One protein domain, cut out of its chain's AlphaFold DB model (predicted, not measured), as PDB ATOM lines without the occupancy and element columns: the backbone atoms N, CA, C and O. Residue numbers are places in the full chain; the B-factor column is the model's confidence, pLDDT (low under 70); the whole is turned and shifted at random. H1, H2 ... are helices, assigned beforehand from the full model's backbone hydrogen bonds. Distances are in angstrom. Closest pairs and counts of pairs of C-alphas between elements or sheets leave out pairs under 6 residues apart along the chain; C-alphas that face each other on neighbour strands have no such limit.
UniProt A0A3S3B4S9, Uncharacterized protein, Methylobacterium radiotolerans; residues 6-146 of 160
ATOM      1  N   THR A   6       7.863 -30.836   6.521       83.75
ATOM      2  CA  THR A   6       6.742 -31.098   5.607       83.75
ATOM      3  C   THR A   6       6.310 -32.565   5.640       83.75
ATOM      4  O   THR A   6       5.158 -32.857   5.921       83.75
ATOM      5  N   GLN A   7       7.232 -33.518   5.461       86.00
ATOM      6  CA  GLN A   7       6.901 -34.948   5.524       86.00
ATOM      7  C   GLN A   7       6.348 -35.358   6.898       86.00
ATOM      8  O   GLN A   7       5.431 -36.174   6.985       86.00
ATOM      9  N   PHE A   8       6.880 -34.789   7.980       87.81
ATOM     10  CA  PHE A   8       6.386 -35.058   9.326       87.81
ATOM     11  C   PHE A   8       4.946 -34.566   9.521       87.81
ATOM     12  O   PHE A   8       4.094 -35.356   9.927       87.81
ATOM     13  N   PHE A   9       4.672 -33.291   9.231       89.50
ATOM     14  CA  PHE A   9       3.363 -32.683   9.482       89.50
ATOM     15  C   PHE A   9       2.290 -33.101   8.475       89.50
ATOM     16  O   PHE A   9       1.131 -33.212   8.865       89.50
ATOM     17  N   ASP A  10       2.665 -33.381   7.228       90.00
ATOM     18  CA  ASP A  10       1.693 -33.653   6.165       90.00
ATOM     19  C   ASP A  10       1.419 -35.150   5.986       90.00
ATOM     20  O   ASP A  10       0.365 -35.522   5.473       90.00
ATOM     21  N   VAL A  11       2.345 -36.017   6.415       91.44
ATOM     22  CA  VAL A  11       2.239 -37.469   6.199       91.44
ATOM     23  C   VAL A  11       2.342 -38.241   7.508       91.44
ATOM     24  O   VAL A  11       1.394 -38.913   7.899       91.44
ATOM     25  N   LEU A  12       3.469 -38.162   8.218       95.06
ATOM     26  CA  LEU A  12       3.746 -39.102   9.315       95.06
ATOM     27  C   LEU A  12       2.831 -38.890  10.528       95.06
ATOM     28  O   LEU A  12       2.289 -39.858  11.062       95.06
ATOM     29  N   LEU A  13       2.644 -37.640  10.962       94.81
ATOM     30  CA  LEU A  13       1.787 -37.314  12.103       94.81
ATOM     31  C   LEU A  13       0.299 -37.574  11.817       94.81
ATOM     32  O   LEU A  13      -0.320 -38.269  12.625       94.81
ATOM     33  N   PRO A  14      -0.280 -37.114  10.692       96.38
ATOM     34  CA  PRO A  14      -1.657 -37.453  10.346       96.38
ATOM     35  C   PRO A  14      -1.894 -38.961  10.250       96.38
ATOM     36  O   PRO A  14      -2.888 -39.449  10.782       96.38
ATOM     37  N   THR A  15      -0.972 -39.715   9.641       97.38
ATOM     38  CA  THR A  15      -1.083 -41.179   9.553       97.38
ATOM     39  C   THR A  15      -1.024 -41.828  10.931       97.38
ATOM     40  O   THR A  15      -1.810 -42.724  11.209       97.38
ATOM     41  N   ALA A  16      -0.154 -41.359  11.829       97.50
ATOM     42  CA  ALA A  16      -0.079 -41.878  13.194       97.50
ATOM     43  C   ALA A  16      -1.356 -41.620  14.008       97.50
ATOM     44  O   ALA A  16      -1.805 -42.501  14.742       97.50
ATOM     45  N   ILE A  17      -1.949 -40.427  13.872       96.56
ATOM     46  CA  ILE A  17      -3.228 -40.087  14.510       96.56
ATOM     47  C   ILE A  17      -4.330 -41.008  13.981       96.56
ATOM     48  O   ILE A  17      -5.004 -41.659  14.778       96.56
ATOM     49  N   ARG A  18      -4.446 -41.127  12.651       97.25
ATOM     50  CA  ARG A  18      -5.440 -41.994  12.006       97.25
ATOM     51  C   ARG A  18      -5.265 -43.450  12.397       97.25
ATOM     52  O   ARG A  18      -6.234 -44.082  12.778       97.25
ATOM     53  N   LEU A  19      -4.037 -43.965  12.396       97.81
ATOM     54  CA  LEU A  19      -3.762 -45.336  12.814       97.81
ATOM     55  C   LEU A  19      -4.250 -45.588  14.246       97.81
ATOM     56  O   LEU A  19      -4.921 -46.586  14.494       97.81
ATOM     57  N   ARG A  20      -3.966 -44.677  15.189       95.94
ATOM     58  CA  ARG A  20      -4.461 -44.787  16.573       95.94
ATOM     59  C   ARG A  20      -5.989 -44.798  16.631       95.94
ATOM     60  O   ARG A  20      -6.554 -45.538  17.431       95.94
ATOM     61  N   GLU A  21      -6.653 -43.962  15.838       94.62
ATOM     62  CA  GLU A  21      -8.118 -43.906  15.778       94.62
ATOM     63  C   GLU A  21      -8.691 -45.203  15.199       94.62
ATOM     64  O   GLU A  21      -9.510 -45.845  15.853       94.62
ATOM     65  N   THR A  22      -8.180 -45.654  14.054       96.44
ATOM     66  CA  THR A  22      -8.622 -46.876  13.374       96.44
ATOM     67  C   THR A  22      -8.384 -48.125  14.219       96.44
ATOM     68  O   THR A  22      -9.254 -48.985  14.280       96.44
ATOM     69  N   ILE A  23      -7.276 -48.216  14.966       96.00
ATOM     70  CA  ILE A  23      -7.042 -49.318  15.918       96.00
ATOM     71  C   ILE A  23      -8.170 -49.414  16.952       96.00
ATOM     72  O   ILE A  23      -8.636 -50.511  17.257       96.00
ATOM     73  N   ILE A  24      -8.617 -48.279  17.493       93.62
ATOM     74  CA  ILE A  24      -9.696 -48.239  18.488       93.62
ATOM     75  C   ILE A  24     -11.038 -48.550  17.821       93.62
ATOM     76  O   ILE A  24     -11.810 -49.372  18.322       93.62
ATOM     77  N   GLU A  25     -11.318 -47.912  16.687       94.62
ATOM     78  CA  GLU A  25     -12.566 -48.073  15.946       94.62
ATOM     79  C   GLU A  25     -12.769 -49.502  15.465       94.62
ATOM     80  O   GLU A  25     -13.855 -50.048  15.652       94.62
ATOM     81  N   GLU A  26     -11.726 -50.117  14.915       95.31
ATOM     82  CA  GLU A  26     -11.737 -51.479  14.399       95.31
ATOM     83  C   GLU A  26     -11.324 -52.519  15.434       95.31
ATOM     84  O   GLU A  26     -11.399 -53.699  15.141       95.31
ATOM     85  N   GLY A  27     -10.898 -52.148  16.641       93.25
ATOM     86  CA  GLY A  27     -10.465 -53.117  17.651       93.25
ATOM     87  C   GLY A  27      -9.322 -54.020  17.171       93.25
ATOM     88  O   GLY A  27      -9.389 -55.238  17.349       93.25
ATOM     89  N   ALA A  28      -8.307 -53.446  16.525       95.81
ATOM     90  CA  ALA A  28      -7.129 -54.177  16.067       95.81
ATOM     91  C   ALA A  28      -6.148 -54.403  17.227       95.81
ATOM     92  O   ALA A  28      -5.541 -53.462  17.727       95.81
ATOM     93  N   THR A  29      -5.981 -55.657  17.653       94.38
ATOM     94  CA  THR A  29      -5.231 -56.000  18.879       94.38
ATOM     95  C   THR A  29      -3.987 -56.852  18.640       94.38
ATOM     96  O   THR A  29      -3.394 -57.357  19.592       94.38
ATOM     97  N   THR A  30      -3.628 -57.110  17.382       95.38
ATOM     98  CA  THR A  30      -2.489 -57.965  17.024       95.38
ATOM     99  C   THR A  30      -1.515 -57.206  16.130       95.38
ATOM    100  O   THR A  30      -1.959 -56.352  15.359       95.38
ATOM    101  N   PRO A  31      -0.208 -57.539  16.164       96.25
ATOM    102  CA  PRO A  31       0.773 -56.919  15.276       96.25
ATOM    103  C   PRO A  31       0.370 -57.009  13.801       96.25
ATOM    104  O   PRO A  31       0.359 -56.008  13.102       96.25
ATOM    105  N   ALA A  32      -0.083 -58.185  13.355       96.75
ATOM    106  CA  ALA A  32      -0.500 -58.392  11.969       96.75
ATOM    107  C   ALA A  32      -1.706 -57.526  11.564       96.75
ATOM    108  O   ALA A  32      -1.750 -57.034  10.441       96.75
ATOM    109  N   ALA A  33      -2.680 -57.330  12.461       97.38
ATOM    110  CA  ALA A  33      -3.817 -56.455  12.185       97.38
ATOM    111  C   ALA A  33      -3.392 -54.980  12.137       97.38
ATOM    112  O   ALA A  33      -3.833 -54.247  11.261       97.38
ATOM    113  N   ILE A  34      -2.511 -54.553  13.045       97.56
ATOM    114  CA  ILE A  34      -1.985 -53.181  13.082       97.56
ATOM    115  C   ILE A  34      -1.146 -52.878  11.835       97.56
ATOM    116  O   ILE A  34      -1.315 -51.821  11.230       97.56
ATOM    117  N   ASP A  35      -0.283 -53.807  11.426       96.50
ATOM    118  CA  ASP A  35       0.527 -53.672  10.214       96.50
ATOM    119  C   ASP A  35      -0.359 -53.603   8.961       96.50
ATOM    120  O   ASP A  35      -0.112 -52.780   8.083       96.50
ATOM    121  N   ALA A  36      -1.423 -54.416   8.891       97.56
ATOM    122  CA  ALA A  36      -2.393 -54.350   7.798       97.56
ATOM    123  C   ALA A  36      -3.095 -52.983   7.736       97.56
ATOM    124  O   ALA A  36      -3.157 -52.377   6.669       97.56
ATOM    125  N   LEU A  37      -3.539 -52.452   8.882       97.56
ATOM    126  CA  LEU A  37      -4.133 -51.114   8.948       97.56
ATOM    127  C   LEU A  37      -3.167 -50.026   8.479       97.56
ATOM    128  O   LEU A  37      -3.560 -49.112   7.759       97.56
ATOM    129  N   LEU A  38      -1.896 -50.099   8.882       96.88
ATOM    130  CA  LEU A  38      -0.908 -49.108   8.471       96.88
ATOM    131  C   LEU A  38      -0.580 -49.218   6.974       96.88
ATOM    132  O   LEU A  38      -0.448 -48.189   6.309       96.88
ATOM    133  N   ALA A  39      -0.511 -50.434   6.429       96.31
ATOM    134  CA  ALA A  39      -0.337 -50.656   4.996       96.31
ATOM    135  C   ALA A  39      -1.502 -50.079   4.175       96.31
ATOM    136  O   ALA A  39      -1.264 -49.467   3.134       96.31
ATOM    137  N   ASP A  40      -2.737 -50.201   4.662       96.62
ATOM    138  CA  ASP A  40      -3.917 -49.628   4.008       96.62
ATOM    139  C   ASP A  40      -3.954 -48.094   4.113       96.62
ATOM    140  O   ASP A  40      -4.299 -47.401   3.153       96.62
ATOM    141  N   LEU A  41      -3.575 -47.540   5.270       95.69
ATOM    142  CA  LEU A  41      -3.571 -46.092   5.506       95.69
ATOM    143  C   LEU A  41      -2.464 -45.361   4.741       95.69
ATOM    144  O   LEU A  41      -2.650 -44.201   4.363       95.69
ATOM    145  N   ALA A  42      -1.305 -45.994   4.563       93.75
ATOM    146  CA  ALA A  42      -0.132 -45.371   3.967       93.75
ATOM    147  C   ALA A  42       0.761 -46.411   3.251       93.75
ATOM    148  O   ALA A  42       1.853 -46.730   3.732       93.75
ATOM    149  N   PRO A  43       0.330 -46.912   2.076       93.50
ATOM    150  CA  PRO A  43       1.005 -48.002   1.360       93.50
ATOM    151  C   PRO A  43       2.405 -47.638   0.849       93.50
ATOM    152  O   PRO A  43       3.230 -48.518   0.615       93.50
ATOM    153  N   ASP A  44       2.685 -46.343   0.694       92.88
ATOM    154  CA  ASP A  44       3.943 -45.833   0.143       92.88
ATOM    155  C   ASP A  44       5.030 -45.597   1.208       92.88
ATOM    156  O   ASP A  44       6.101 -45.068   0.900       92.88
ATOM    157  N   LEU A  45       4.775 -45.939   2.479       91.88
ATOM    158  CA  LEU A  45       5.774 -45.780   3.535       91.88
ATOM    159  C   LEU A  45       6.902 -46.798   3.382       91.88
ATOM    160  O   LEU A  45       6.689 -48.009   3.343       91.88
ATOM    161  N   ASP A  46       8.137 -46.300   3.395       92.88
ATOM    162  CA  ASP A  46       9.299 -47.160   3.576       92.88
ATOM    163  C   ASP A  46       9.357 -47.742   5.004       92.88
ATOM    164  O   ASP A  46       8.644 -47.320   5.919       92.88
ATOM    165  N   ALA A  47      10.241 -48.717   5.221       92.44
ATOM    166  CA  ALA A  47      10.355 -49.409   6.504       92.44
ATOM    167  C   ALA A  47      10.762 -48.497   7.683       92.44
ATOM    168  O   ALA A  47      10.410 -48.787   8.830       92.44
ATOM    169  N   ASP A  48      11.516 -47.420   7.437       92.62
ATOM    170  CA  ASP A  48      11.905 -46.461   8.478       92.62
ATOM    171  C   ASP A  48      10.707 -45.591   8.875       92.62
ATOM    172  O   ASP A  48      10.419 -45.433  10.065       92.62
ATOM    173  N   ALA A  49       9.988 -45.066   7.884       93.75
ATOM    174  CA  ALA A  49       8.786 -44.270   8.065       93.75
ATOM    175  C   ALA A  49       7.663 -45.094   8.709       93.75
ATOM    176  O   ALA A  49       7.005 -44.606   9.625       93.75
ATOM    177  N   HIS A  50       7.519 -46.363   8.322       94.06
ATOM    178  CA  HIS A  50       6.609 -47.328   8.938       94.06
ATOM    179  C   HIS A  50       6.863 -47.456  10.450       94.06
ATOM    180  O   HIS A  50       5.987 -47.176  11.271       94.06
ATOM    181  N   ARG A  51       8.107 -47.769  10.846       94.56
ATOM    182  CA  ARG A  51       8.503 -47.841  12.267       94.56
ATOM    183  C   ARG A  51       8.290 -46.521  13.000       94.56
ATOM    184  O   ARG A  51       7.915 -46.514  14.176       94.56
ATOM    185  N   PHE A  52       8.553 -45.401  12.332       95.31
ATOM    186  CA  PHE A  52       8.364 -44.082  12.915       95.31
ATOM    187  C   PHE A  52       6.886 -43.779  13.180       95.31
ATOM    188  O   PHE A  52       6.560 -43.308  14.269       95.31
ATOM    189  N   VAL A  53       5.992 -44.104  12.242       96.94
ATOM    190  CA  VAL A  53       4.541 -43.954  12.416       96.94
ATOM    191  C   VAL A  53       4.039 -44.819  13.567       96.94
ATOM    192  O   VAL A  53       3.328 -44.299  14.419       96.94
ATOM    193  N   LEU A  54       4.471 -46.080  13.681       96.88
ATOM    194  CA  LEU A  54       4.113 -46.930  14.827       96.88
ATOM    195  C   LEU A  54       4.546 -46.306  16.162       96.88
ATOM    196  O   LEU A  54       3.777 -46.267  17.127       96.88
ATOM    197  N   ARG A  55       5.769 -45.764  16.229       96.75
ATOM    198  CA  ARG A  55       6.261 -45.061  17.423       96.75
ATOM    199  C   ARG A  55       5.435 -43.810  17.724       96.75
ATOM    200  O   ARG A  55       5.106 -43.574  18.885       96.75
ATOM    201  N   LEU A  56       5.104 -43.022  16.705       96.81
ATOM    202  CA  LEU A  56       4.329 -41.795  16.855       96.81
ATOM    203  C   LEU A  56       2.884 -42.090  17.272       96.81
ATOM    204  O   LEU A  56       2.384 -41.444  18.184       96.81
ATOM    205  N   ALA A  57       2.255 -43.117  16.699       97.50
ATOM    206  CA  ALA A  57       0.919 -43.576  17.072       97.50
ATOM    207  C   ALA A  57       0.888 -44.048  18.532       97.50
ATOM    208  O   ALA A  57      -0.033 -43.705  19.272       97.50
ATOM    209  N   THR A  58       1.941 -44.751  18.979       97.12
ATOM    210  CA  THR A  58       2.100 -45.135  20.396       97.12
ATOM    211  C   THR A  58       2.086 -43.889  21.289       97.12
ATOM    212  O   THR A  58       1.391 -43.837  22.301       97.12
ATOM    213  N   TRP A  59       2.846 -42.861  20.898       96.06
ATOM    214  CA  TRP A  59       2.932 -41.594  21.622       96.06
ATOM    215  C   TRP A  59       1.599 -40.843  21.650       96.06
ATOM    216  O   TRP A  59       1.202 -40.355  22.702       96.06
ATOM    217  N   VAL A  60       0.888 -40.788  20.522       95.69
ATOM    218  CA  VAL A  60      -0.452 -40.189  20.426       95.69
ATOM    219  C   VAL A  60      -1.434 -40.912  21.349       95.69
ATOM    220  O   VAL A  60      -2.210 -40.253  22.042       95.69
ATOM    221  N   ALA A  61      -1.385 -42.246  21.414       94.62
ATOM    222  CA  ALA A  61      -2.248 -43.033  22.290       94.62
ATOM    223  C   ALA A  61      -1.999 -42.715  23.777       94.62
ATOM    224  O   ALA A  61      -2.948 -42.387  24.494       94.62
ATOM    225  N   PHE A  62      -0.736 -42.704  24.220       93.25
ATOM    226  CA  PHE A  62      -0.382 -42.312  25.591       93.25
ATOM    227  C   PHE A  62      -0.732 -40.858  25.903       93.25
ATOM    228  O   PHE A  62      -1.279 -40.570  26.965       93.25
ATOM    229  N   TYR A  63      -0.451 -39.934  24.983       91.12
ATOM    230  CA  TYR A  63      -0.773 -38.524  25.174       91.12
ATOM    231  C   TYR A  63      -2.283 -38.304  25.296       91.12
ATOM    232  O   TYR A  63      -2.727 -37.560  26.164       91.12
ATOM    233  N   THR A  64      -3.082 -39.001  24.484       91.12
ATOM    234  CA  THR A  64      -4.547 -38.927  24.559       91.12
ATOM    235  C   THR A  64      -5.057 -39.438  25.901       91.12
ATOM    236  O   THR A  64      -5.892 -38.780  26.515       91.12
ATOM    237  N   GLN A  65      -4.530 -40.565  26.390       90.44
ATOM    238  CA  GLN A  65      -4.845 -41.054  27.734       90.44
ATOM    239  C   GLN A  65      -4.504 -39.992  28.792       90.44
ATOM    240  O   GLN A  65      -5.371 -39.609  29.570       90.44
ATOM    241  N   HIS A  66      -3.279 -39.457  28.766       88.00
ATOM    242  CA  HIS A  66      -2.818 -38.464  29.736       88.00
ATOM    243  C   HIS A  66      -3.672 -37.186  29.741       88.00
ATOM    244  O   HIS A  66      -4.052 -36.709  30.806       88.00
ATOM    245  N   VAL A  67      -4.023 -36.642  28.570       87.06
ATOM    246  CA  VAL A  67      -4.882 -35.448  28.468       87.06
ATOM    247  C   VAL A  67      -6.269 -35.707  29.051       87.06
ATOM    248  O   VAL A  67      -6.827 -34.832  29.713       87.06
ATOM    249  N   ILE A  68      -6.829 -36.900  28.831       86.69
ATOM    250  CA  ILE A  68      -8.118 -37.271  29.422       86.69
ATOM    251  C   ILE A  68      -7.985 -37.400  30.946       86.69
ATOM    252  O   ILE A  68      -8.832 -36.872  31.665       86.69
ATOM    253  N   ASP A  69      -6.911 -38.017  31.442       84.00
ATOM    254  CA  ASP A  69      -6.630 -38.146  32.878       84.00
ATOM    255  C   ASP A  69      -6.505 -36.775  33.573       84.00
ATOM    256  O   ASP A  69      -7.148 -36.527  34.598       84.00
ATOM    257  N   GLU A  70      -5.783 -35.829  32.972       81.69
ATOM    258  CA  GLU A  70      -5.666 -34.448  33.469       81.69
ATOM    259  C   GLU A  70      -7.005 -33.691  33.433       81.69
ATOM    260  O   GLU A  70      -7.363 -32.967  34.374       81.69
ATOM    261  N   ALA A  71      -7.792 -33.882  32.367       80.75
ATOM    262  CA  ALA A  71      -9.122 -33.289  32.257       80.75
ATOM    263  C   ALA A  71     -10.060 -33.805  33.362       80.75
ATOM    264  O   ALA A  71     -10.854 -33.035  33.912       80.75
ATOM    265  N   MET A  72      -9.938 -35.082  33.740       78.69
ATOM    266  CA  MET A  72     -10.679 -35.659  34.861       78.69
ATOM    267  C   MET A  72     -10.259 -35.063  36.204       78.69
ATOM    268  O   MET A  72     -11.131 -34.716  37.001       78.69
ATOM    269  N   HIS A  73      -8.957 -34.894  36.453       72.62
ATOM    270  CA  HIS A  73      -8.463 -34.264  37.682       72.62
ATOM    271  C   HIS A  73      -8.951 -32.819  37.843       72.62
ATOM    272  O   HIS A  73      -9.244 -32.379  38.956       72.62
ATOM    273  N   SER A  74      -9.111 -32.106  36.730       69.25
ATOM    274  CA  SER A  74      -9.593 -30.722  36.701       69.25
ATOM    275  C   SER A  74     -11.120 -30.585  36.874       69.25
ATOM    276  O   SER A  74     -11.626 -29.489  37.125       69.25
ATOM    277  N   ALA A  75     -11.887 -31.676  36.768       66.81
ATOM    278  CA  ALA A  75     -13.350 -31.666  36.841       66.81
ATOM    279  C   ALA A  75     -13.864 -31.726  38.298       66.81
ATOM    280  O   ALA A  75     -14.212 -32.775  38.831       66.81
ATOM    281  N   VAL A  76     -13.979 -30.564  38.947       56.28
ATOM    282  CA  VAL A  76     -14.166 -30.413  40.410       56.28
ATOM    283  C   VAL A  76     -15.452 -31.032  41.017       56.28
ATOM    284  O   VAL A  76     -15.517 -31.148  42.239       56.28
ATOM    285  N   ARG A  77     -16.497 -31.452  40.275       54.34
ATOM    286  CA  ARG A  77     -17.781 -31.896  40.902       54.34
ATOM    287  C   ARG A  77     -18.600 -32.991  40.193       54.34
ATOM    288  O   ARG A  77     -19.720 -33.260  40.618       54.34
ATOM    289  N   GLY A  78     -18.097 -33.651  39.150       57.28
ATOM    290  CA  GLY A  78     -18.927 -34.514  38.290       57.28
ATOM    291  C   GLY A  78     -18.541 -35.993  38.275       57.28
ATOM    292  O   GLY A  78     -18.016 -36.446  37.265       57.28
ATOM    293  N   ARG A  79     -18.851 -36.772  39.327       61.00
ATOM    294  CA  ARG A  79     -18.479 -38.208  39.396       61.00
ATOM    295  C   ARG A  79     -18.917 -39.022  38.169       61.00
ATOM    296  O   ARG A  79     -18.187 -39.903  37.750       61.00
ATOM    297  N   LEU A  80     -20.080 -38.766  37.571       59.56
ATOM    298  CA  LEU A  80     -20.538 -39.554  36.412       59.56
ATOM    299  C   LEU A  80     -19.760 -39.219  35.119       59.56
ATOM    300  O   LEU A  80     -19.453 -40.101  34.318       59.56
ATOM    301  N   TRP A  81     -19.379 -37.949  34.948       66.12
ATOM    302  CA  TRP A  81     -18.596 -37.486  33.800       66.12
ATOM    303  C   TRP A  81     -17.146 -37.964  33.877       66.12
ATOM    304  O   TRP A  81     -16.577 -38.334  32.855       66.12
ATOM    305  N   THR A  82     -16.569 -38.046  35.082       73.56
ATOM    306  CA  THR A  82     -15.214 -38.581  35.264       73.56
ATOM    307  C   THR A  82     -15.133 -40.056  34.876       73.56
ATOM    308  O   THR A  82     -14.236 -40.416  34.130       73.56
ATOM    309  N   HIS A  83     -16.097 -40.904  35.259       75.44
ATOM    310  CA  HIS A  83     -16.075 -42.322  34.850       75.44
ATOM    311  C   HIS A  83     -16.280 -42.504  33.338       75.44
ATOM    312  O   HIS A  83     -15.691 -43.397  32.736       75.44
ATOM    313  N   THR A  84     -17.075 -41.636  32.709       75.88
ATOM    314  CA  THR A  84     -17.256 -41.639  31.248       75.88
ATOM    315  C   THR A  84     -15.956 -41.287  30.525       75.88
ATOM    316  O   THR A  84     -15.561 -41.974  29.587       75.88
ATOM    317  N   LEU A  85     -15.259 -40.243  30.983       81.00
ATOM    318  CA  LEU A  85     -13.948 -39.871  30.452       81.00
ATOM    319  C   LEU A  85     -12.909 -40.973  30.708       81.00
ATOM    320  O   LEU A  85     -12.155 -41.313  29.801       81.00
ATOM    321  N   SER A  86     -12.932 -41.616  31.878       83.00
ATOM    322  CA  SER A  86     -12.053 -42.755  32.177       83.00
ATOM    323  C   SER A  86     -12.256 -43.919  31.199       83.00
ATOM    324  O   SER A  86     -11.281 -44.512  30.745       83.00
ATOM    325  N   ALA A  87     -13.498 -44.214  30.803       84.38
ATOM    326  CA  ALA A  87     -13.780 -45.243  29.801       84.38
ATOM    327  C   ALA A  87     -13.178 -44.907  28.416       84.38
ATOM    328  O   ALA A  87     -12.752 -45.795  27.676       84.38
ATOM    329  N   LEU A  88     -13.085 -43.620  28.060       85.31
ATOM    330  CA  LEU A  88     -12.387 -43.166  26.848       85.31
ATOM    331  C   LEU A  88     -10.859 -43.266  26.991       85.31
ATOM    332  O   LEU A  88     -10.173 -43.675  26.048       85.31
ATOM    333  N   ALA A  89     -10.324 -42.941  28.170       88.69
ATOM    334  CA  ALA A  89      -8.898 -43.072  28.469       88.69
ATOM    335  C   ALA A  89      -8.429 -44.533  28.371       88.69
ATOM    336  O   ALA A  89      -7.398 -44.810  27.757       88.69
ATOM    337  N   VAL A  90      -9.218 -45.481  28.886       92.25
ATOM    338  CA  VAL A  90      -8.881 -46.916  28.885       92.25
ATOM    339  C   VAL A  90      -8.710 -47.490  27.480       92.25
ATOM    340  O   VAL A  90      -7.771 -48.241  27.235       92.25
ATOM    341  N   GLN A  91      -9.523 -47.075  26.514       92.31
ATOM    342  CA  GLN A  91      -9.352 -47.513  25.123       92.31
ATOM    343  C   GLN A  91      -8.035 -47.013  24.519       92.31
ATOM    344  O   GLN A  91      -7.370 -47.733  23.776       92.31
ATOM    345  N   SER A  92      -7.628 -45.790  24.878       91.62
ATOM    346  CA  SER A  92      -6.339 -45.233  24.455       91.62
ATOM    347  C   SER A  92      -5.172 -45.984  25.095       91.62
ATOM    348  O   SER A  92      -4.190 -46.271  24.413       91.62
ATOM    349  N   LYS A  93      -5.303 -46.371  26.370       94.06
ATOM    350  CA  LYS A  93      -4.342 -47.232  27.073       94.06
ATOM    351  C   LYS A  93      -4.201 -48.594  26.386       94.06
ATOM    352  O   LYS A  93      -3.079 -49.052  26.181       94.06
ATOM    353  N   TRP A  94      -5.304 -49.232  25.992       95.06
ATOM    354  CA  TRP A  94      -5.255 -50.512  25.277       95.06
ATOM    355  C   TRP A  94      -4.573 -50.399  23.920       95.06
ATOM    356  O   TRP A  94      -3.674 -51.187  23.638       95.06
ATOM    357  N   GLY A  95      -4.937 -49.392  23.121       94.50
ATOM    358  CA  GLY A  95      -4.285 -49.147  21.834       94.50
ATOM    359  C   GLY A  95      -2.785 -48.879  21.986       94.50
ATOM    360  O   GLY A  95      -1.987 -49.391  21.206       94.50
ATOM    361  N   ALA A  96      -2.373 -48.142  23.027       94.75
ATOM    362  CA  ALA A  96      -0.960 -47.928  23.333       94.75
ATOM    363  C   ALA A  96      -0.230 -49.244  23.656       94.75
ATOM    364  O   ALA A  96       0.884 -49.453  23.176       94.75
ATOM    365  N   PHE A  97      -0.855 -50.136  24.431       95.31
ATOM    366  CA  PHE A  97      -0.304 -51.457  24.732       95.31
ATOM    367  C   PHE A  97      -0.141 -52.310  23.468       95.31
ATOM    368  O   PHE A  97       0.955 -52.803  23.209       95.31
ATOM    369  N   ASP A  98      -1.184 -52.430  22.639       96.75
ATOM    370  CA  ASP A  98      -1.113 -53.229  21.408       96.75
ATOM    371  C   ASP A  98      -0.064 -52.666  20.423       96.75
ATOM    372  O   ASP A  98       0.659 -53.423  19.777       96.75
ATOM    373  N   LEU A  99       0.105 -51.339  20.365       96.38
ATOM    374  CA  LEU A  99       1.168 -50.688  19.588       96.38
ATOM    375  C   LEU A  99       2.575 -50.981  20.134       96.38
ATOM    376  O   LEU A  99       3.512 -51.144  19.350       96.38
ATOM    377  N   LEU A 100       2.754 -51.070  21.456       95.56
ATOM    378  CA  LEU A 100       4.027 -51.490  22.053       95.56
ATOM    379  C   LEU A 100       4.356 -52.948  21.710       95.56
ATOM    380  O   LEU A 100       5.503 -53.237  21.358       95.56
ATOM    381  N   VAL A 101       3.357 -53.834  21.749       95.75
ATOM    382  CA  VAL A 101       3.497 -55.234  21.319       95.75
ATOM    383  C   VAL A 101       3.874 -55.306  19.838       95.75
ATOM    384  O   VAL A 101       4.847 -55.972  19.486       95.75
ATOM    385  N   SER A 102       3.189 -54.555  18.971       94.50
ATOM    386  CA  SER A 102       3.486 -54.491  17.529       94.50
ATOM    387  C   SER A 102       4.906 -54.017  17.225       94.50
ATOM    388  O   SER A 102       5.501 -54.406  16.224       94.50
ATOM    389  N   ARG A 103       5.476 -53.180  18.094       95.19
ATOM    390  CA  ARG A 103       6.853 -52.691  17.970       95.19
ATOM    391  C   ARG A 103       7.901 -53.643  18.550       95.19
ATOM    392  O   ARG A 103       9.087 -53.343  18.448       95.19
ATOM    393  N   GLY A 104       7.489 -54.749  19.172       93.69
ATOM    394  CA  GLY A 104       8.383 -55.661  19.886       93.69
ATOM    395  C   GLY A 104       8.969 -55.068  21.173       93.69
ATOM    396  O   GLY A 104       9.976 -55.563  21.668       93.69
ATOM    397  N   GLU A 105       8.364 -54.004  21.705       93.88
ATOM    398  CA  GLU A 105       8.817 -53.306  22.921       93.88
ATOM    399  C   GLU A 105       8.159 -53.881  24.184       93.88
ATOM    400  O   GLU A 105       8.554 -53.559  25.304       93.88
ATOM    401  N   HIS A 106       7.137 -54.719  24.009       92.62
ATOM    402  CA  HIS A 106       6.450 -55.426  25.079       92.62
ATOM    403  C   HIS A 106       6.029 -56.818  24.595       92.62
ATOM    404  O   HIS A 106       5.690 -56.994  23.424       92.62
ATOM    405  N   ALA A 107       6.046 -57.810  25.486       91.81
ATOM    406  CA  ALA A 107       5.480 -59.123  25.185       91.81
ATOM    407  C   ALA A 107       3.949 -59.030  25.105       91.81
ATOM    408  O   ALA A 107       3.344 -58.286  25.881       91.81
ATOM    409  N   ASP A 108       3.328 -59.780  24.195       92.69
ATOM    410  CA  ASP A 108       1.870 -59.875  24.184       92.69
ATOM    411  C   ASP A 108       1.404 -60.610  25.446       92.69
ATOM    412  O   ASP A 108       1.905 -61.695  25.755       92.69
ATOM    413  N   ASP A 109       0.494 -59.996  26.199       90.88
ATOM    414  CA  ASP A 109      -0.002 -60.570  27.448       90.88
ATOM    415  C   ASP A 109      -1.100 -61.600  27.125       90.88
ATOM    416  O   ASP A 109      -2.127 -61.223  26.543       90.88
ATOM    417  N   PRO A 110      -0.919 -62.889  27.479       91.00
ATOM    418  CA  PRO A 110      -1.910 -63.927  27.198       91.00
ATOM    419  C   PRO A 110      -3.260 -63.674  27.887       91.00
ATOM    420  O   PRO A 110      -4.287 -64.145  27.401       91.00
ATOM    421  N   ASP A 111      -3.276 -62.903  28.975       91.12
ATOM    422  CA  ASP A 111      -4.465 -62.592  29.764       91.12
ATOM    423  C   ASP A 111      -5.117 -61.258  29.374       91.12
ATOM    424  O   ASP A 111      -6.101 -60.847  30.003       91.12
ATOM    425  N   LYS A 112      -4.621 -60.553  28.344       91.38
ATOM    426  CA  LYS A 112      -5.080 -59.186  28.033       91.38
ATOM    427  C   LYS A 112      -6.594 -59.070  27.863       91.38
ATOM    428  O   LYS A 112      -7.180 -58.091  28.311       91.38
ATOM    429  N   ASP A 113      -7.253 -60.066  27.276       89.62
ATOM    430  CA  ASP A 113      -8.706 -60.029  27.080       89.62
ATOM    431  C   ASP A 113      -9.487 -60.176  28.389       89.62
ATOM    432  O   ASP A 113     -10.528 -59.533  28.547       89.62
ATOM    433  N   ARG A 114      -8.969 -60.957  29.349       90.38
ATOM    434  CA  ARG A 114      -9.520 -61.040  30.709       90.38
ATOM    435  C   ARG A 114      -9.356 -59.700  31.424       90.38
ATOM    436  O   ARG A 114     -10.338 -59.168  31.933       90.38
ATOM    437  N   LEU A 115      -8.152 -59.127  31.398       91.25
ATOM    438  CA  LEU A 115      -7.855 -57.835  32.029       91.25
ATOM    439  C   LEU A 115      -8.730 -56.706  31.463       91.25
ATOM    440  O   LEU A 115      -9.274 -55.898  32.211       91.25
ATOM    441  N   ARG A 116      -8.933 -56.684  30.142       93.12
ATOM    442  CA  ARG A 116      -9.828 -55.729  29.471       93.12
ATOM    443  C   ARG A 116     -11.275 -55.867  29.929       93.12
ATOM    444  O   ARG A 116     -11.946 -54.857  30.113       93.12
ATOM    445  N   ASN A 117     -11.760 -57.095  30.108       90.06
ATOM    446  CA  ASN A 117     -13.104 -57.341  30.629       90.06
ATOM    447  C   ASN A 117     -13.263 -56.852  32.070       90.06
ATOM    448  O   ASN A 117     -14.271 -56.227  32.390       90.06
ATOM    449  N   GLU A 118     -12.264 -57.089  32.920       89.88
ATOM    450  CA  GLU A 118     -12.248 -56.581  34.296       89.88
ATOM    451  C   GLU A 118     -12.274 -55.049  34.329       89.88
ATOM    452  O   GLU A 118     -13.054 -54.452  35.073       89.88
ATOM    453  N   GLU A 119     -11.483 -54.398  33.470       91.31
ATOM    454  CA  GLU A 119     -11.506 -52.942  33.327       91.31
ATOM    455  C   GLU A 119     -12.862 -52.440  32.806       91.31
ATOM    456  O   GLU A 119     -13.384 -51.456  33.321       91.31
ATOM    457  N   VAL A 120     -13.478 -53.116  31.832       91.06
ATOM    458  CA  VAL A 120     -14.803 -52.746  31.298       91.06
ATOM    459  C   VAL A 120     -15.893 -52.842  32.352       91.06
ATOM    460  O   VAL A 120     -16.770 -51.974  32.391       91.06
ATOM    461  N   GLU A 121     -15.850 -53.859  33.210       89.06
ATOM    462  CA  GLU A 121     -16.865 -54.051  34.242       89.06
ATOM    463  C   GLU A 121     -16.939 -52.847  35.183       89.06
ATOM    464  O   GLU A 121     -18.028 -52.359  35.493       89.06
ATOM    465  N   TYR A 122     -15.783 -52.275  35.529       86.81
ATOM    466  CA  TYR A 122     -15.706 -51.049  36.320       86.81
ATOM    467  C   TYR A 122     -16.442 -49.862  35.662       86.81
ATOM    468  O   TYR A 122     -17.030 -49.030  36.357       86.81
ATOM    469  N   PHE A 123     -16.473 -49.786  34.326       87.94
ATOM    470  CA  PHE A 123     -17.116 -48.692  33.584       87.94
ATOM    471  C   PHE A 123     -18.545 -48.982  33.122       87.94
ATOM    472  O   PHE A 123     -19.206 -48.064  32.631       87.94
ATOM    473  N   ARG A 124     -19.059 -50.207  33.282       87.56
ATOM    474  CA  ARG A 124     -20.348 -50.635  32.709       87.56
ATOM    475  C   ARG A 124     -21.503 -49.693  33.057       87.56
ATOM    476  O   ARG A 124     -22.255 -49.283  32.173       87.56
ATOM    477  N   ALA A 125     -21.616 -49.296  34.324       85.06
ATOM    478  CA  ALA A 125     -22.667 -48.384  34.773       85.06
ATOM    479  C   ALA A 125     -22.549 -46.982  34.146       85.06
ATOM    480  O   ALA A 125     -23.560 -46.379  33.791       85.06
ATOM    481  N   ALA A 126     -21.325 -46.471  33.976       82.88
ATOM    482  CA  ALA A 126     -21.088 -45.175  33.338       82.88
ATOM    483  C   ALA A 126     -21.341 -45.229  31.822       82.88
ATOM    484  O   ALA A 126     -21.872 -44.281  31.247       82.88
ATOM    485  N   ALA A 127     -21.020 -46.354  31.179       85.06
ATOM    486  CA  ALA A 127     -21.211 -46.552  29.748       85.06
ATOM    487  C   ALA A 127     -22.687 -46.727  29.341       85.06
ATOM    488  O   ALA A 127     -23.041 -46.408  28.209       85.06
ATOM    489  N   ALA A 128     -23.563 -47.180  30.246       83.56
ATOM    490  CA  ALA A 128     -24.971 -47.465  29.943       83.56
ATOM    491  C   ALA A 128     -25.773 -46.254  29.418       83.56
ATOM    492  O   ALA A 128     -26.749 -46.431  28.693       83.56
ATOM    493  N   GLY A 129     -25.376 -45.029  29.775       76.44
ATOM    494  CA  GLY A 129     -26.021 -43.790  29.318       76.44
ATOM    495  C   GLY A 129     -25.376 -43.150  28.085       76.44
ATOM    496  O   GLY A 129     -25.818 -42.086  27.657       76.44
ATOM    497  N   MET A 130     -24.320 -43.756  27.541       84.12
ATOM    498  CA  MET A 130     -23.518 -43.174  26.470       84.12
ATOM    499  C   MET A 130     -23.922 -43.719  25.099       84.12
ATOM    500  O   MET A 130     -24.288 -44.890  24.971       84.12
ATOM    501  N   PRO A 131     -23.832 -42.900  24.038       84.00
ATOM    502  CA  PRO A 131     -24.057 -43.393  22.693       84.00
ATOM    503  C   PRO A 131     -22.988 -44.424  22.317       84.00
ATOM    504  O   PRO A 131     -21.803 -44.208  22.555       84.00
ATOM    505  N   ALA A 132     -23.391 -45.516  21.664       83.00
ATOM    506  CA  ALA A 132     -22.476 -46.597  21.292       83.00
ATOM    507  C   ALA A 132     -21.285 -46.110  20.446       83.00
ATOM    508  O   ALA A 132     -20.171 -46.590  20.629       83.00
ATOM    509  N   TYR A 133     -21.491 -45.119  19.570       84.25
ATOM    510  CA  TYR A 133     -20.423 -44.548  18.743       84.25
ATOM    511  C   TYR A 133     -19.327 -43.828  19.550       84.25
ATOM    512  O   TYR A 133     -18.283 -43.522  18.988       84.25
ATOM    513  N   ALA A 134     -19.536 -43.550  20.843       85.56
ATOM    514  CA  ALA A 134     -18.509 -42.963  21.705       85.56
ATOM    515  C   ALA A 134     -17.376 -43.947  22.043       85.56
ATOM    516  O   ALA A 134     -16.312 -43.524  22.489       85.56
ATOM    517  N   PHE A 135     -17.598 -45.248  21.848       90.88
ATOM    518  CA  PHE A 135     -16.629 -46.296  22.145       90.88
ATOM    519  C   PHE A 135     -16.221 -47.015  20.864       90.88
ATOM    520  O   PHE A 135     -17.066 -47.258  20.009       90.88
ATOM    521  N   GLY A 136     -14.953 -47.390  20.743       92.50
ATOM    522  CA  GLY A 136     -14.408 -48.243  19.692       92.50
ATOM    523  C   GLY A 136     -14.929 -49.680  19.752       92.50
ATOM    524  O   GLY A 136     -15.533 -50.098  20.745       92.50
ATOM    525  N   ARG A 137     -14.718 -50.454  18.677       94.31
ATOM    526  CA  ARG A 137     -15.318 -51.791  18.524       94.31
ATOM    527  C   ARG A 137     -14.981 -52.718  19.683       94.31
ATOM    528  O   ARG A 137     -15.909 -53.266  20.270       94.31
ATOM    529  N   LEU A 138     -13.705 -52.826  20.055       92.75
ATOM    530  CA  LEU A 138     -13.273 -53.740  21.117       92.75
ATOM    531  C   LEU A 138     -13.980 -53.448  22.447       92.75
ATOM    532  O   LEU A 138     -14.478 -54.357  23.100       92.75
ATOM    533  N   PHE A 139     -14.081 -52.178  22.844       93.12
ATOM    534  CA  PHE A 139     -14.745 -51.805  24.095       93.12
ATOM    535  C   PHE A 139     -16.240 -52.142  24.068       93.12
ATOM    536  O   PHE A 139     -16.773 -52.673  25.040       93.12
ATOM    537  N   ARG A 140     -16.915 -51.896  22.935       92.00
ATOM    538  CA  ARG A 140     -18.323 -52.283  22.744       92.00
ATOM    539  C   ARG A 140     -18.517 -53.798  22.812       92.00
ATOM    540  O   ARG A 140     -19.480 -54.254  23.419       92.00
ATOM    541  N   GLU A 141     -17.612 -54.566  22.209       91.88
ATOM    542  CA  GLU A 141     -17.638 -56.030  22.249       91.88
ATOM    543  C   GLU A 141     -17.453 -56.554  23.677       91.88
ATOM    544  O   GLU A 141     -18.226 -57.405  24.108       91.88
ATOM    545  N   GLN A 142     -16.497 -56.016  24.439       90.25
ATOM    546  CA  GLN A 142     -16.299 -56.397  25.844       90.25
ATOM    547  C   GLN A 142     -17.499 -55.993  26.717       90.25
ATOM    548  O   GLN A 142     -17.962 -56.782  27.540       90.25
ATOM    549  N   LEU A 143     -18.087 -54.810  26.491       88.88
ATOM    550  CA  LEU A 143     -19.327 -54.409  27.165       88.88
ATOM    551  C   LEU A 143     -20.474 -55.390  26.883       88.88
ATOM    552  O   LEU A 143     -21.280 -55.659  27.773       88.88
ATOM    553  N   ALA A 144     -20.559 -55.943  25.673       87.88
ATOM    554  CA  ALA A 144     -21.629 -56.859  25.289       87.88
ATOM    555  C   ALA A 144     -21.516 -58.260  25.920       87.88
ATOM    556  O   ALA A 144     -22.533 -58.938  26.038       87.88
ATOM    557  N   LYS A 145     -20.324 -58.691  26.362       83.44
ATOM    558  CA  LYS A 145     -20.086 -60.042  26.915       83.44
ATOM    559  C   LYS A 145     -20.756 -60.316  28.273       83.44
ATOM    560  O   LYS A 145     -20.710 -61.445  28.743       83.44
ATOM    561  N   GLY A 146     -21.427 -59.328  28.869       66.31
ATOM    562  CA  GLY A 146     -21.997 -59.439  30.215       66.31
ATOM    563  C   GLY A 146     -20.913 -59.434  31.302       66.31
ATOM    564  O   GLY A 146     -19.725 -59.406  30.976       66.31
TER     565      GLY A 146
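AT A GLANCE: This is residues 6 to 146 of the 160 residues of an uncharacterized protein of Methylobacterium radiotolerans (UniProt A0A3S3B4S9). H3 and H4 form a long helical hairpin; H1 crosses H3, H5 folds back along H4, and H2 and H6 pack on H1. The printed part has 141 residues with six named helices, H1 to H6 in order, no named strand: all helix. It is compact, radius of gyration of the C-alphas 15.6 A, spanning 46 by 33 by 25 A.

IN THESE COORDINATES: Find C-alpha 47 at (10.355, -49.409, 6.504); H3, residues 47 to 74, runs 40.7 A to C-alpha 74 at (-9.593, -30.722, 36.701). H4 is 79 to 102, 35.0 A; H1 6 to 26, 28.9 A; H5 112 to 127; H2 31 to 41; H6 137 to 144.

HOW THE PARTS SIT: Look at Gln 65 and Ala 89, closest C-alphas of the hairpin H3 and H4, 4.6 A apart. H1 touches H3 with residues 12 to 20 alone, at a steep tilt of 66 degrees; closest C-alphas Ala 16 and Ala 57, 4.3 A. Every O i to N i+4 pair is within hydrogen-bond range in H2, H3 and H6; H1 has 15 of 17, H4 18 of 20, H5 8 of 12.

THE WHOLE: The printed part has no cut; no link is long. Residues 74 to 81 and 146 have pLDDT under 70.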